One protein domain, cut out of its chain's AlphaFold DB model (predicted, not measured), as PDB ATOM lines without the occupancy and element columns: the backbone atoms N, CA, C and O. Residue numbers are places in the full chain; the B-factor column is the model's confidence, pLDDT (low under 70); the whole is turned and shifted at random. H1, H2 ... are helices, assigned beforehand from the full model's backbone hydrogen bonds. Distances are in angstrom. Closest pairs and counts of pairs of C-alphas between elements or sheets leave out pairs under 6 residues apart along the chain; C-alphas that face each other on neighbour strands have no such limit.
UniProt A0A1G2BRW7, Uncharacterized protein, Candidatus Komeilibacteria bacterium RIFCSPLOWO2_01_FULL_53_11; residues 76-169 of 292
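What this domain is: This is residues 76 to 169 of the 292 residues of an uncharacterized protein of Candidatus Komeilibacteria bacterium RIFCSPLOWO2_01_FULL_53_11 (UniProt A0A1G2BRW7). The model is a long, thin rod of helices: H1 folds back beside the beginning of long H2, and beyond them H2's last part, short H3 and the first part of long H4 pack together as a small three-helix bundle. H2 and H4 overlap there and run the same way, with H3 running back between them in the chain, and residues 152 to 169 stick out at one end. The printed part has 94 residues, with four named helices in the order H1, H2, H3, H4 and no named strand, an all-helix class. It is extended, with a radius of gyration of the C-alphas of 21.6 A, and spans 78 by 22 by 21 A.

How they stand to each other: H1, residues 76 to 88, is close to but not clearly touching H2, residues 93 to 120; their closest C-alphas, of Phe 86 and Lys 93, are 6.6 A apart. They run opposite ways at a shallow tilt of 18 degrees. H2, with residues 110 to 118 alone, touches H3, residues 122 to 133, in a helical hairpin at a shallow tilt of 14 degrees; the closest C-alphas, of Ala 117 and Ala 125, are 4.7 A apart. H3 and H4, residues 137 to 167, form a second helical hairpin at a shallow tilt of 25 degrees; H4 touches H3 with residues 137 to 144 alone, and the closest C-alphas, of Ile 128 and Ala 140, are 5.1 A apart. H2, with residues 106 to 117 alone, touches H4, with residues 137 to 144 alone, and they run the same way at a shallow tilt of 27 degrees; the closest C-alphas, of Ala 117 and Ile 144, are 6.7 A apart. H2, H3 and H4 are an up-and-down bundle, each running against the one before. H1 is apart from H3 and H4. In H1, H2, H3 and H4 every O i to N i+4 pair is within hydrogen-bond range.

Where its parts are: H1 begins at C-alpha 76, (-16.070, -0.748, -49.117), and is 18.3 A long. H2 measures 41.2 A, H3 16.5 A and H4 44.9 A, ending at C-alpha 167, (-55.954, 45.331, -34.519).

The domain as a whole: The two C-alphas farthest apart, of Phe 88 and Asp 169, are 78.1 A apart. The printed part has no cut, and its three links are tight. Residues 76 to 100 and residue 104 have pLDDT under 70.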
ATOM      1  N   ILE A  76     -16.967   0.418 -49.128       46.47
ATOM      2  CA  ILE A  76     -16.070  -0.748 -49.117       46.47
ATOM      3  C   ILE A  76     -15.044  -0.634 -50.247       46.47
ATOM      4  O   ILE A  76     -13.854  -0.829 -50.002       46.47
ATOM      5  N   ALA A  77     -15.458  -0.256 -51.458       49.47
ATOM      6  CA  ALA A  77     -14.548  -0.060 -52.584       49.47
ATOM      7  C   ALA A  77     -13.507   1.045 -52.320       49.47
ATOM      8  O   ALA A  77     -12.322   0.837 -52.576       49.47
ATOM      9  N   VAL A  78     -13.918   2.185 -51.750       50.44
ATOM     10  CA  VAL A  78     -13.007   3.278 -51.362       50.44
ATOM     11  C   VAL A  78     -12.075   2.849 -50.223       50.44
ATOM     12  O   VAL A  78     -10.869   3.080 -50.307       50.44
ATOM     13  N   ASN A  79     -12.588   2.147 -49.206       44.97
ATOM     14  CA  ASN A  79     -11.782   1.615 -48.100       44.97
ATOM     15  C   ASN A  79     -10.741   0.598 -48.590       44.97
ATOM     16  O   ASN A  79      -9.607   0.582 -48.119       44.97
ATOM     17  N   THR A  80     -11.113  -0.234 -49.565       48.88
ATOM     18  CA  THR A  80     -10.230  -1.244 -50.158       48.88
ATOM     19  C   THR A  80      -9.138  -0.574 -50.990       48.88
ATOM     20  O   THR A  80      -7.973  -0.948 -50.884       48.88
ATOM     21  N   LEU A  81      -9.482   0.472 -51.751       53.75
ATOM     22  CA  LEU A  81      -8.524   1.282 -52.508       53.75
ATOM     23  C   LEU A  81      -7.511   1.978 -51.585       53.75
ATOM     24  O   LEU A  81      -6.315   1.978 -51.862       53.75
ATOM     25  N   LEU A  82      -7.981   2.528 -50.461       48.59
ATOM     26  CA  LEU A  82      -7.140   3.164 -49.446       48.59
ATOM     27  C   LEU A  82      -6.224   2.159 -48.754       48.59
ATOM     28  O   LEU A  82      -5.030   2.416 -48.658       48.59
ATOM     29  N   MET A  83      -6.742   1.001 -48.334       45.75
ATOM     30  CA  MET A  83      -5.938  -0.096 -47.775       45.75
ATOM     31  C   MET A  83      -4.829  -0.535 -48.738       45.75
ATOM     32  O   MET A  83      -3.708  -0.807 -48.315       45.75
ATOM     33  N   PHE A  84      -5.119  -0.543 -50.038       49.19
ATOM     34  CA  PHE A  84      -4.154  -0.890 -51.074       49.19
ATOM     35  C   PHE A  84      -3.073   0.191 -51.264       49.19
ATOM     36  O   PHE A  84      -1.887  -0.124 -51.354       49.19
ATOM     37  N   LEU A  85      -3.459   1.473 -51.240       47.25
ATOM     38  CA  LEU A  85      -2.534   2.619 -51.249       47.25
ATOM     39  C   LEU A  85      -1.644   2.652 -49.996       47.25
ATOM     40  O   LEU A  85      -0.458   2.960 -50.089       47.25
ATOM     41  N   PHE A  86      -2.199   2.273 -48.844       45.03
ATOM     42  CA  PHE A  86      -1.486   2.118 -47.578       45.03
ATOM     43  C   PHE A  86      -0.398   1.045 -47.632       45.03
ATOM     44  O   PHE A  86       0.662   1.213 -47.033       45.03
ATOM     45  N   TYR A  87      -0.673  -0.058 -48.326       42.59
ATOM     46  CA  TYR A  87       0.203  -1.225 -48.341       42.59
ATOM     47  C   TYR A  87       1.333  -1.112 -49.376       42.59
ATOM     48  O   TYR A  87       2.440  -1.574 -49.120       42.59
ATOM     49  N   PHE A  88       1.083  -0.465 -50.522       44.81
ATOM     50  CA  PHE A  88       2.043  -0.407 -51.636       44.81
ATOM     51  C   PHE A  88       2.632   0.990 -51.905       44.81
ATOM     52  O   PHE A  88       3.671   1.097 -52.551       44.81
ATOM     53  N   GLY A  89       2.008   2.062 -51.401       49.22
ATOM     54  CA  GLY A  89       2.293   3.454 -51.771       49.22
ATOM     55  C   GLY A  89       3.570   4.084 -51.220       49.22
ATOM     56  O   GLY A  89       4.029   5.077 -51.774       49.22
ATOM     57  N   GLY A  90       4.111   3.597 -50.098       45.84
ATOM     58  CA  GLY A  90       5.199   4.287 -49.385       45.84
ATOM     59  C   GLY A  90       4.855   5.714 -48.909       45.84
ATOM     60  O   GLY A  90       5.713   6.412 -48.372       45.84
ATOM     61  N   LEU A  91       3.606   6.153 -49.085       49.97
ATOM     62  CA  LEU A  91       3.059   7.378 -48.514       49.97
ATOM     63  C   LEU A  91       2.997   7.204 -46.997       49.97
ATOM     64  O   LEU A  91       2.527   6.175 -46.503       49.97
ATOM     65  N   ARG A  92       3.486   8.195 -46.238       55.81
ATOM     66  CA  ARG A  92       3.403   8.138 -44.776       55.81
ATOM     67  C   ARG A  92       1.938   7.981 -44.395       55.81
ATOM     68  O   ARG A  92       1.091   8.772 -44.802       55.81
ATOM     69  N   LYS A  93       1.668   6.948 -43.595       58.59
ATOM     70  CA  LYS A  93       0.351   6.580 -43.062       58.59
ATOM     71  C   LYS A  93      -0.475   7.782 -42.600       58.59
ATOM     72  O   LYS A  93      -1.689   7.808 -42.781       58.59
ATOM     73  N   ASP A  94       0.197   8.773 -42.034       61.72
ATOM     74  CA  ASP A  94      -0.429   9.951 -41.455       61.72
ATOM     75  C   ASP A  94      -0.922  10.967 -42.496       61.72
ATOM     76  O   ASP A  94      -1.922  11.637 -42.245       61.72
ATOM     77  N   ASP A  95      -0.293  11.060 -43.671       62.38
ATOM     78  CA  ASP A  95      -0.674  12.027 -44.711       62.38
ATOM     79  C   ASP A  95      -1.906  11.541 -45.491       62.38
ATOM     80  O   ASP A  95      -2.887  12.273 -45.620       62.38
ATOM     81  N   LEU A  96      -1.935  10.257 -45.873       57.12
ATOM     82  CA  LEU A  96      -3.117   9.613 -46.469       57.12
ATOM     83  C   LEU A  96      -4.319   9.617 -45.519       57.12
ATOM     84  O   LEU A  96      -5.459   9.820 -45.939       57.12
ATOM     85  N   ARG A  97      -4.074   9.403 -44.221       59.94
ATOM     86  CA  ARG A  97      -5.124   9.471 -43.203       59.94
ATOM     87  C   ARG A  97      -5.720  10.876 -43.113       59.94
ATOM     88  O   ARG A  97      -6.938  10.997 -43.043       59.94
ATOM     89  N   LYS A  98      -4.892  11.924 -43.145       68.88
ATOM     90  CA  LYS A  98      -5.360  13.319 -43.118       68.88
ATOM     91  C   LYS A  98      -6.180  13.676 -44.354       68.88
ATOM     92  O   LYS A  98      -7.244  14.266 -44.198       68.88
ATOM     93  N   GLU A  99      -5.726  13.300 -45.548       66.44
ATOM     94  CA  GLU A  99      -6.476  13.543 -46.790       66.44
ATOM     95  C   GLU A  99      -7.819  12.805 -46.793       66.44
ATOM     96  O   GLU A  99      -8.853  13.395 -47.106       66.44
ATOM     97  N   TYR A 100      -7.839  11.544 -46.350       64.50
ATOM     98  CA  TYR A 100      -9.080  10.786 -46.207       64.50
ATOM     99  C   TYR A 100     -10.035  11.420 -45.188       64.50
ATOM    100  O   TYR A 100     -11.217  11.600 -45.468       64.50
ATOM    101  N   GLU A 101      -9.541  11.808 -44.011       70.31
ATOM    102  CA  GLU A 101     -10.356  12.461 -42.981       70.31
ATOM    103  C   GLU A 101     -10.904  13.824 -43.433       70.31
ATOM    104  O   GLU A 101     -11.978  14.225 -42.978       70.31
ATOM    105  N   GLN A 102     -10.189  14.542 -44.304       73.25
ATOM    106  CA  GLN A 102     -10.662  15.781 -44.925       73.25
ATOM    107  C   GLN A 102     -11.751  15.510 -45.966       73.25
ATOM    108  O   GLN A 102     -12.785  16.172 -45.949       73.25
ATOM    109  N   GLU A 103     -11.563  14.508 -46.825       73.38
ATOM    110  CA  GLU A 103     -12.538  14.150 -47.856       73.38
ATOM    111  C   GLU A 103     -13.839  13.609 -47.243       73.38
ATOM    112  O   GLU A 103     -14.933  14.014 -47.628       73.38
ATOM    113  N   VAL A 104     -13.740  12.761 -46.214       68.94
ATOM    114  CA  VAL A 104     -14.906  12.265 -45.466       68.94
ATOM    115  C   VAL A 104     -15.652  13.412 -44.781       68.94
ATOM    116  O   VAL A 104     -16.883  13.413 -44.768       68.94
ATOM    117  N   ARG A 105     -14.939  14.398 -44.216       74.25
ATOM    118  CA  ARG A 105     -15.566  15.601 -43.641       74.25
ATOM    119  C   ARG A 105     -16.303  16.408 -44.703       74.25
ATOM    120  O   ARG A 105     -17.477  16.711 -44.509       74.25
ATOM    121  N   PHE A 106     -15.654  16.663 -45.837       79.62
ATOM    122  CA  PHE A 106     -16.259  17.361 -46.968       79.62
ATOM    123  C   PHE A 106     -17.542  16.669 -47.444       79.62
ATOM    124  O   PHE A 106     -18.568  17.325 -47.598       79.62
ATOM    125  N   LEU A 107     -17.515  15.346 -47.638       73.25
ATOM    126  CA  LEU A 107     -18.674  14.583 -48.112       73.25
ATOM    127  C   LEU A 107     -19.832  14.598 -47.105       73.25
ATOM    128  O   LEU A 107     -20.984  14.745 -47.509       73.25
ATOM    129  N   LYS A 108     -19.538  14.502 -45.803       74.81
ATOM    130  CA  LYS A 108     -20.556  14.610 -44.747       74.81
ATOM    131  C   LYS A 108     -21.227  15.980 -44.744       74.81
ATOM    132  O   LYS A 108     -22.453  16.055 -44.723       74.81
ATOM    133  N   GLU A 109     -20.436  17.049 -44.795       81.44
ATOM    134  CA  GLU A 109     -20.956  18.418 -44.854       81.44
ATOM    135  C   GLU A 109     -21.762  18.648 -46.139       81.44
ATOM    136  O   GLU A 109     -22.889  19.130 -46.085       81.44
ATOM    137  N   ALA A 110     -21.245  18.219 -47.292       78.12
ATOM    138  CA  ALA A 110     -21.939  18.321 -48.572       78.12
ATOM    139  C   ALA A 110     -23.295  17.595 -48.572       78.12
ATOM    140  O   ALA A 110     -24.289  18.166 -49.024       78.12
ATOM    141  N   SER A 111     -23.345  16.364 -48.050       77.69
ATOM    142  CA  SER A 111     -24.580  15.576 -47.959       77.69
ATOM    143  C   SER A 111     -25.630  16.292 -47.114       77.69
ATOM    144  O   SER A 111     -26.763  16.474 -47.559       77.69
ATOM    145  N   PHE A 112     -25.228  16.787 -45.940       82.38
ATOM    146  CA  PHE A 112     -26.111  17.528 -45.044       82.38
ATOM    147  C   PHE A 112     -26.704  18.781 -45.709       82.38
ATOM    148  O   PHE A 112     -27.905  19.043 -45.599       82.38
ATOM    149  N   LEU A 113     -25.890  19.548 -46.443       81.81
ATOM    150  CA  LEU A 113     -26.354  20.751 -47.145       81.81
ATOM    151  C   LEU A 113     -27.337  20.419 -48.272       81.81
ATOM    152  O   LEU A 113     -28.321  21.133 -48.458       81.81
ATOM    153  N   ILE A 114     -27.100  19.338 -49.017       80.69
ATOM    154  CA  ILE A 114     -27.992  18.904 -50.099       80.69
ATOM    155  C   ILE A 114     -29.338  18.436 -49.535       80.69
ATOM    156  O   ILE A 114     -30.380  18.836 -50.052       80.69
ATOM    157  N   GLU A 115     -29.337  17.632 -48.471       79.88
ATOM    158  CA  GLU A 115     -30.567  17.185 -47.804       79.88
ATOM    159  C   GLU A 115     -31.369  18.360 -47.245       79.88
ATOM    160  O   GLU A 115     -32.571  18.473 -47.493       79.88
ATOM    161  N   THR A 116     -30.686  19.288 -46.574       85.12
ATOM    162  CA  THR A 116     -31.297  20.517 -46.061       85.12
ATOM    163  C   THR A 116     -31.925  21.333 -47.195       85.12
ATOM    164  O   THR A 116     -33.070  21.772 -47.095       85.12
ATOM    165  N   ALA A 117     -31.213  21.499 -48.312       86.44
ATOM    166  CA  ALA A 117     -31.708  22.236 -49.468       86.44
ATOM    167  C   ALA A 117     -32.920  21.571 -50.138       86.44
ATOM    168  O   ALA A 117     -33.856  22.276 -50.515       86.44
ATOM    169  N   ARG A 118     -32.946  20.233 -50.225       84.19
ATOM    170  CA  ARG A 118     -34.107  19.465 -50.718       84.19
ATOM    171  C   ARG A 118     -35.354  19.697 -49.869       84.19
ATOM    172  O   ARG A 118     -36.449  19.751 -50.419       84.19
ATOM    173  N   GLY A 119     -35.186  19.877 -48.558       84.19
ATOM    174  CA  GLY A 119     -36.276  20.249 -47.653       84.19
ATOM    175  C   GLY A 119     -36.863  21.640 -47.924       84.19
ATOM    176  O   GLY A 119     -38.006  21.903 -47.553       84.19
ATOM    177  N   TYR A 120     -36.119  22.531 -48.588       85.69
ATOM    178  CA  TYR A 120     -36.592  23.870 -48.932       85.69
ATOM    179  C   TYR A 120     -37.180  23.956 -50.337       85.69
ATOM    180  O   TYR A 120     -38.331  24.375 -50.478       85.69
ATOM    181  N   SER A 121     -36.399  23.630 -51.370       87.44
ATOM    182  CA  SER A 121     -36.857  23.653 -52.760       87.44
ATOM    183  C   SER A 121     -35.937  22.855 -53.697       87.44
ATOM    184  O   SER A 121     -34.730  22.760 -53.447       87.44
ATOM    185  N   PRO A 122     -36.469  22.332 -54.820       86.81
ATOM    186  CA  PRO A 122     -35.661  21.665 -55.843       86.81
ATOM    187  C   PRO A 122     -34.571  22.575 -56.430       86.81
ATOM    188  O   PRO A 122     -33.414  22.173 -56.532       86.81
ATOM    189  N   ASP A 123     -34.901  23.837 -56.718       89.88
ATOM    190  CA  ASP A 123     -33.963  24.795 -57.323       89.88
ATOM    191  C   ASP A 123     -32.781  25.130 -56.405       89.88
ATOM    192  O   ASP A 123     -31.642  25.304 -56.862       89.88
ATOM    193  N   LEU A 124     -33.037  25.228 -55.094       89.62
ATOM    194  CA  LEU A 124     -31.974  25.421 -54.116       89.62
ATOM    195  C   LEU A 124     -31.085  24.181 -54.071       89.62
ATOM    196  O   LEU A 124     -29.867  24.331 -54.122       89.62
ATOM    197  N   ALA A 125     -31.670  22.979 -54.035       85.75
ATOM    198  CA  ALA A 125     -30.911  21.731 -54.053       85.75
ATOM    199  C   ALA A 125     -29.982  21.653 -55.276       85.75
ATOM    200  O   ALA A 125     -28.787  21.401 -55.115       85.75
ATOM    201  N   ASP A 126     -30.471  21.994 -56.469       87.00
ATOM    202  CA  ASP A 126     -29.655  22.042 -57.687       87.00
ATOM    203  C   ASP A 126     -28.517  23.064 -57.599       87.00
ATOM    204  O   ASP A 126     -27.387  22.812 -58.034       87.00
ATOM    205  N   ARG A 127     -28.780  24.237 -57.012       90.75
ATOM    206  CA  ARG A 127     -27.746  25.253 -56.778       90.75
ATOM    207  C   ARG A 127     -26.684  24.762 -55.791       90.75
ATOM    208  O   ARG A 127     -25.499  24.980 -56.044       90.75
ATOM    209  N   ILE A 128     -27.082  24.084 -54.716       88.50
ATOM    210  CA  ILE A 128     -26.159  23.500 -53.737       88.50
ATOM    211  C   ILE A 128     -25.317  22.399 -54.378       88.50
ATOM    212  O   ILE A 128     -24.097  22.439 -54.252       88.50
ATOM    213  N   ILE A 129     -25.921  21.489 -55.148       83.12
ATOM    214  CA  ILE A 129     -25.198  20.433 -55.872       83.12
ATOM    215  C   ILE A 129     -24.138  21.041 -56.801       83.12
ATOM    216  O   ILE A 129     -22.994  20.583 -56.824       83.12
ATOM    217  N   ARG A 130     -24.465  22.119 -57.530       88.00
ATOM    218  CA  ARG A 130     -23.485  22.834 -58.369       88.00
ATOM    219  C   ARG A 130     -22.321  23.418 -57.562       88.00
ATOM    220  O   ARG A 130     -21.188  23.355 -58.032       88.00
ATOM    221  N   ASN A 131     -22.575  23.971 -56.376       87.69
ATOM    222  CA  ASN A 131     -21.530  24.532 -55.511       87.69
ATOM    223  C   ASN A 131     -20.655  23.432 -54.885       87.69
ATOM    224  O   ASN A 131     -19.430  23.540 -54.892       87.69
ATOM    225  N   VAL A 132     -21.265  22.325 -54.451       83.12
ATOM    226  CA  VAL A 132     -20.567  21.132 -53.946       83.12
ATOM    227  C   VAL A 132     -19.661  20.530 -55.022       83.12
ATOM    228  O   VAL A 132     -18.501  20.232 -54.747       83.12
ATOM    229  N   ARG A 133     -20.123  20.428 -56.277       81.50
ATOM    230  CA  ARG A 133     -19.292  19.961 -57.408       81.50
ATOM    231  C   ARG A 133     -18.062  20.838 -57.653       81.50
ATOM    232  O   ARG A 133     -17.047  20.339 -58.129       81.50
ATOM    233  N   LYS A 134     -18.136  22.126 -57.309       87.94
ATOM    234  CA  LYS A 134     -17.011  23.074 -57.361       87.94
ATOM    235  C   LYS A 134     -16.131  23.045 -56.104       87.94
ATOM    236  O   LYS A 134     -15.183  23.817 -56.027       87.94
ATOM    237  N   ARG A 135     -16.431  22.164 -55.142       83.12
ATOM    238  CA  ARG A 135     -15.819  22.099 -53.805       83.12
ATOM    239  C   ARG A 135     -15.938  23.389 -52.988       83.12
ATOM    240  O   ARG A 135     -15.119  23.644 -52.112       83.12
ATOM    241  N   ASP A 136     -16.984  24.173 -53.228       90.19
ATOM    242  CA  ASP A 136     -17.230  25.420 -52.506       90.19
ATOM    243  C   ASP A 136     -18.369  25.247 -51.488       90.19
ATOM    244  O   ASP A 136     -19.535  25.578 -51.738       90.19
ATOM    245  N   LEU A 137     -18.025  24.674 -50.328       85.81
ATOM    246  CA  LEU A 137     -18.973  24.482 -49.225       85.81
ATOM    247  C   LEU A 137     -19.381  25.805 -48.575       85.81
ATOM    248  O   LEU A 137     -20.510  25.927 -48.107       85.81
ATOM    249  N   ALA A 138     -18.505  26.812 -48.586       91.00
ATOM    250  CA  ALA A 138     -18.810  28.125 -48.029       91.00
ATOM    251  C   ALA A 138     -19.933  28.805 -48.822       91.00
ATOM    252  O   ALA A 138     -20.900  29.302 -48.240       91.00
ATOM    253  N   LEU A 139     -19.861  28.764 -50.155       90.25
ATOM    254  CA  LEU A 139     -20.909  29.295 -51.022       90.25
ATOM    255  C   LEU A 139     -22.205  28.478 -50.937       90.25
ATOM    256  O   LEU A 139     -23.297  29.047 -50.991       90.25
ATOM    257  N   ALA A 140     -22.107  27.152 -50.787       87.00
ATOM    258  CA  ALA A 140     -23.262  26.294 -50.533       87.00
ATOM    259  C   ALA A 140     -23.965  26.661 -49.211       87.00
ATOM    260  O   ALA A 140     -25.166  26.931 -49.202       87.00
ATOM    261  N   GLN A 141     -23.209  26.774 -48.118       91.50
ATOM    262  CA  GLN A 141     -23.728  27.181 -46.814       91.50
ATOM    263  C   GLN A 141     -24.334  28.589 -46.855       91.50
ATOM    264  O   GLN A 141     -25.413  28.813 -46.305       91.50
ATOM    265  N   SER A 142     -23.679  29.538 -47.534       92.31
ATOM    266  CA  SER A 142     -24.207  30.894 -47.707       92.31
ATOM    267  C   SER A 142     -25.560  30.885 -48.415       92.31
ATOM    268  O   SER A 142     -26.476  31.571 -47.975       92.31
ATOM    269  N   ALA A 143     -25.722  30.081 -49.469       90.62
ATOM    270  CA  ALA A 143     -26.983  29.994 -50.201       90.62
ATOM    271  C   ALA A 143     -28.132  29.432 -49.342       90.62
ATOM    272  O   ALA A 143     -29.254  29.925 -49.448       90.62
ATOM    273  N   ILE A 144     -27.860  28.456 -48.468       89.94
ATOM    274  CA  ILE A 144     -28.849  27.953 -47.497       89.94
ATOM    275  C   ILE A 144     -29.197  29.029 -46.467       89.94
ATOM    276  O   ILE A 144     -30.372  29.267 -46.194       89.94
ATOM    277  N   ASN A 145     -28.189  29.713 -45.923       89.81
ATOM    278  CA  ASN A 145     -28.398  30.785 -44.951       89.81
ATOM    279  C   ASN A 145     -29.211  31.945 -45.542       89.81
ATOM    280  O   ASN A 145     -30.045  32.529 -44.850       89.81
ATOM    281  N   ASP A 146     -28.998  32.273 -46.815       90.06
ATOM    282  CA  ASP A 146     -29.780  33.285 -47.522       90.06
ATOM    283  C   ASP A 146     -31.243  32.861 -47.685       90.06
ATOM    284  O   ASP A 146     -32.140  33.680 -47.478       90.06
ATOM    285  N   GLU A 147     -31.504  31.591 -48.001       89.12
ATOM    286  CA  GLU A 147     -32.870  31.069 -48.098       89.12
ATOM    287  C   GLU A 147     -33.577  31.069 -46.737       89.12
ATOM    288  O   GLU A 147     -34.713  31.535 -46.620       89.12
ATOM    289  N   LEU A 148     -32.881  30.634 -45.684       86.44
ATOM    290  CA  LEU A 148     -33.351  30.725 -44.301       86.44
ATOM    291  C   LEU A 148     -33.726  32.165 -43.941       86.44
ATOM    292  O   LEU A 148     -34.841  32.420 -43.493       86.44
ATOM    293  N   ARG A 149     -32.831  33.126 -44.205       86.69
ATOM    294  CA  ARG A 149     -33.081  34.552 -43.948       86.69
ATOM    295  C   ARG A 149     -34.296  35.068 -44.708       86.69
ATOM    296  O   ARG A 149     -35.067  35.836 -44.137       86.69
ATOM    297  N   LYS A 150     -34.479  34.673 -45.971       86.62
ATOM    298  CA  LYS A 150     -35.668  35.045 -46.753       86.62
ATOM    299  C   LYS A 150     -36.938  34.506 -46.111       86.62
ATOM    300  O   LYS A 150     -37.846  35.287 -45.869       86.62
ATOM    301  N   ARG A 151     -36.977  33.221 -45.753       83.75
ATOM    302  CA  ARG A 151     -38.147  32.606 -45.106       83.75
ATOM    303  C   ARG A 151     -38.470  33.238 -43.758       83.75
ATOM    304  O   ARG A 151     -39.629  33.536 -43.495       83.75
ATOM    305  N   THR A 152     -37.461  33.507 -42.930       84.69
ATOM    306  CA  THR A 152     -37.660  34.215 -41.657       84.69
ATOM    307  C   THR A 152     -38.195  35.630 -41.883       84.69
ATOM    308  O   THR A 152     -39.089  36.071 -41.164       84.69
ATOM    309  N   ARG A 153     -37.697  36.348 -42.900       83.62
ATOM    310  CA  ARG A 153     -38.232  37.666 -43.280       83.62
ATOM    311  C   ARG A 153     -39.682  37.578 -43.745       83.62
ATOM    312  O   ARG A 153     -40.495  38.360 -43.278       83.62
ATOM    313  N   THR A 154     -40.032  36.619 -44.598       83.38
ATOM    314  CA  THR A 154     -41.422  36.430 -45.032       83.38
ATOM    315  C   THR A 154     -42.325  36.121 -43.841       83.38
ATOM    316  O   THR A 154     -43.310  36.818 -43.642       83.38
ATOM    317  N   ALA A 155     -41.941  35.185 -42.970       84.00
ATOM    318  CA  ALA A 155     -42.723  34.838 -41.781       84.00
ATOM    319  C   ALA A 155     -42.912  36.028 -40.821       84.00
ATOM    320  O   ALA A 155     -44.000  36.232 -40.289       84.00
ATOM    321  N   THR A 156     -41.874  36.846 -40.617       86.62
ATOM    322  CA  THR A 156     -41.980  38.058 -39.783       86.62
ATOM    323  C   THR A 156     -42.875  39.122 -40.417       86.62
ATOM    324  O   THR A 156     -43.659  39.755 -39.709       86.62
ATOM    325  N   VAL A 157     -42.821  39.293 -41.741       88.06
ATOM    326  CA  VAL A 157     -43.737  40.177 -42.478       88.06
ATOM    327  C   VAL A 157     -45.178  39.679 -42.361       88.06
ATOM    328  O   VAL A 157     -46.057  40.458 -42.010       88.06
ATOM    329  N   GLU A 158     -45.428  38.391 -42.581       90.00
ATOM    330  CA  GLU A 158     -46.761  37.790 -42.461       90.00
ATOM    331  C   GLU A 158     -47.337  37.944 -41.051       90.00
ATOM    332  O   GLU A 158     -48.479  38.377 -40.903       90.00
ATOM    333  N   GLN A 159     -46.539  37.680 -40.012       90.31
ATOM    334  CA  GLN A 159     -46.936  37.903 -38.618       90.31
ATOM    335  C   GLN A 159     -47.259  39.374 -38.342       90.31
ATOM    336  O   GLN A 159     -48.257  39.677 -37.690       90.31
ATOM    337  N   SER A 160     -46.447  40.300 -38.861       91.44
ATOM    338  CA  SER A 160     -46.705  41.734 -38.719       91.44
ATOM    339  C   SER A 160     -47.991  42.165 -39.429       91.44
ATOM    340  O   SER A 160     -48.707  43.019 -38.905       91.44
ATOM    341  N   ILE A 161     -48.280  41.614 -40.611       91.94
ATOM    342  CA  ILE A 161     -49.511  41.893 -41.362       91.94
ATOM    343  C   ILE A 161     -50.718  41.342 -40.594       91.94
ATOM    344  O   ILE A 161     -51.693  42.067 -40.418       91.94
ATOM    345  N   LEU A 162     -50.647  40.100 -40.104       91.12
ATOM    346  CA  LEU A 162     -51.735  39.465 -39.353       91.12
ATOM    347  C   LEU A 162     -52.063  40.219 -38.071       91.12
ATOM    348  O   LEU A 162     -53.220  40.572 -37.868       91.12
ATOM    349  N   LYS A 163     -51.051  40.555 -37.266       92.50
ATOM    350  CA  LYS A 163     -51.245  41.329 -36.035       92.50
ATOM    351  C   LYS A 163     -51.972  42.648 -36.308       92.50
ATOM    352  O   LYS A 163     -52.924  43.001 -35.623       92.50
ATOM    353  N   ARG A 164     -51.562  43.366 -37.356       91.81
ATOM    354  CA  ARG A 164     -52.209  44.625 -37.743       91.81
ATOM    355  C   ARG A 164     -53.620  44.414 -38.300       91.81
ATOM    356  O   ARG A 164     -54.472  45.280 -38.149       91.81
ATOM    357  N   ALA A 165     -53.879  43.280 -38.948       90.56
ATOM    358  CA  ALA A 165     -55.213  42.922 -39.419       90.56
ATOM    359  C   ALA A 165     -56.172  42.597 -38.264       90.56
ATOM    360  O   ALA A 165     -57.356  42.917 -38.367       90.56
ATOM    361  N   GLU A 166     -55.669  41.995 -37.185       91.31
ATOM    362  CA  GLU A 166     -56.403  41.758 -35.936       91.31
ATOM    363  C   GLU A 166     -56.717  43.078 -35.220       91.31
ATOM    364  O   GLU A 166     -57.863  43.310 -34.863       91.31
ATOM    365  N   GLU A 167     -55.747  43.992 -35.108       90.56
ATOM    366  CA  GLU A 167     -55.954  45.331 -34.519       90.56
ATOM    367  C   GLU A 167     -57.027  46.163 -35.251       90.56
ATOM    368  O   GLU A 167     -57.638  47.055 -34.662       90.56
ATOM    369  N   LEU A 168     -57.245  45.890 -36.541       88.94
ATOM    370  CA  LEU A 168     -58.217  46.579 -37.393       88.94
ATOM    371  C   LEU A 168     -59.491  45.756 -37.659       88.94
ATOM    372  O   LEU A 168     -60.280  46.149 -38.519       88.94
ATOM    373  N   ASP A 169     -59.678  44.612 -36.989       87.25
ATOM    374  CA  ASP A 169     -60.810  43.692 -37.183       87.25
ATOM    375  C   ASP A 169     -61.077  43.344 -38.663       87.25
ATOM    376  O   ASP A 169     -62.220  43.284 -39.123       87.25
TER     377      ASP A 169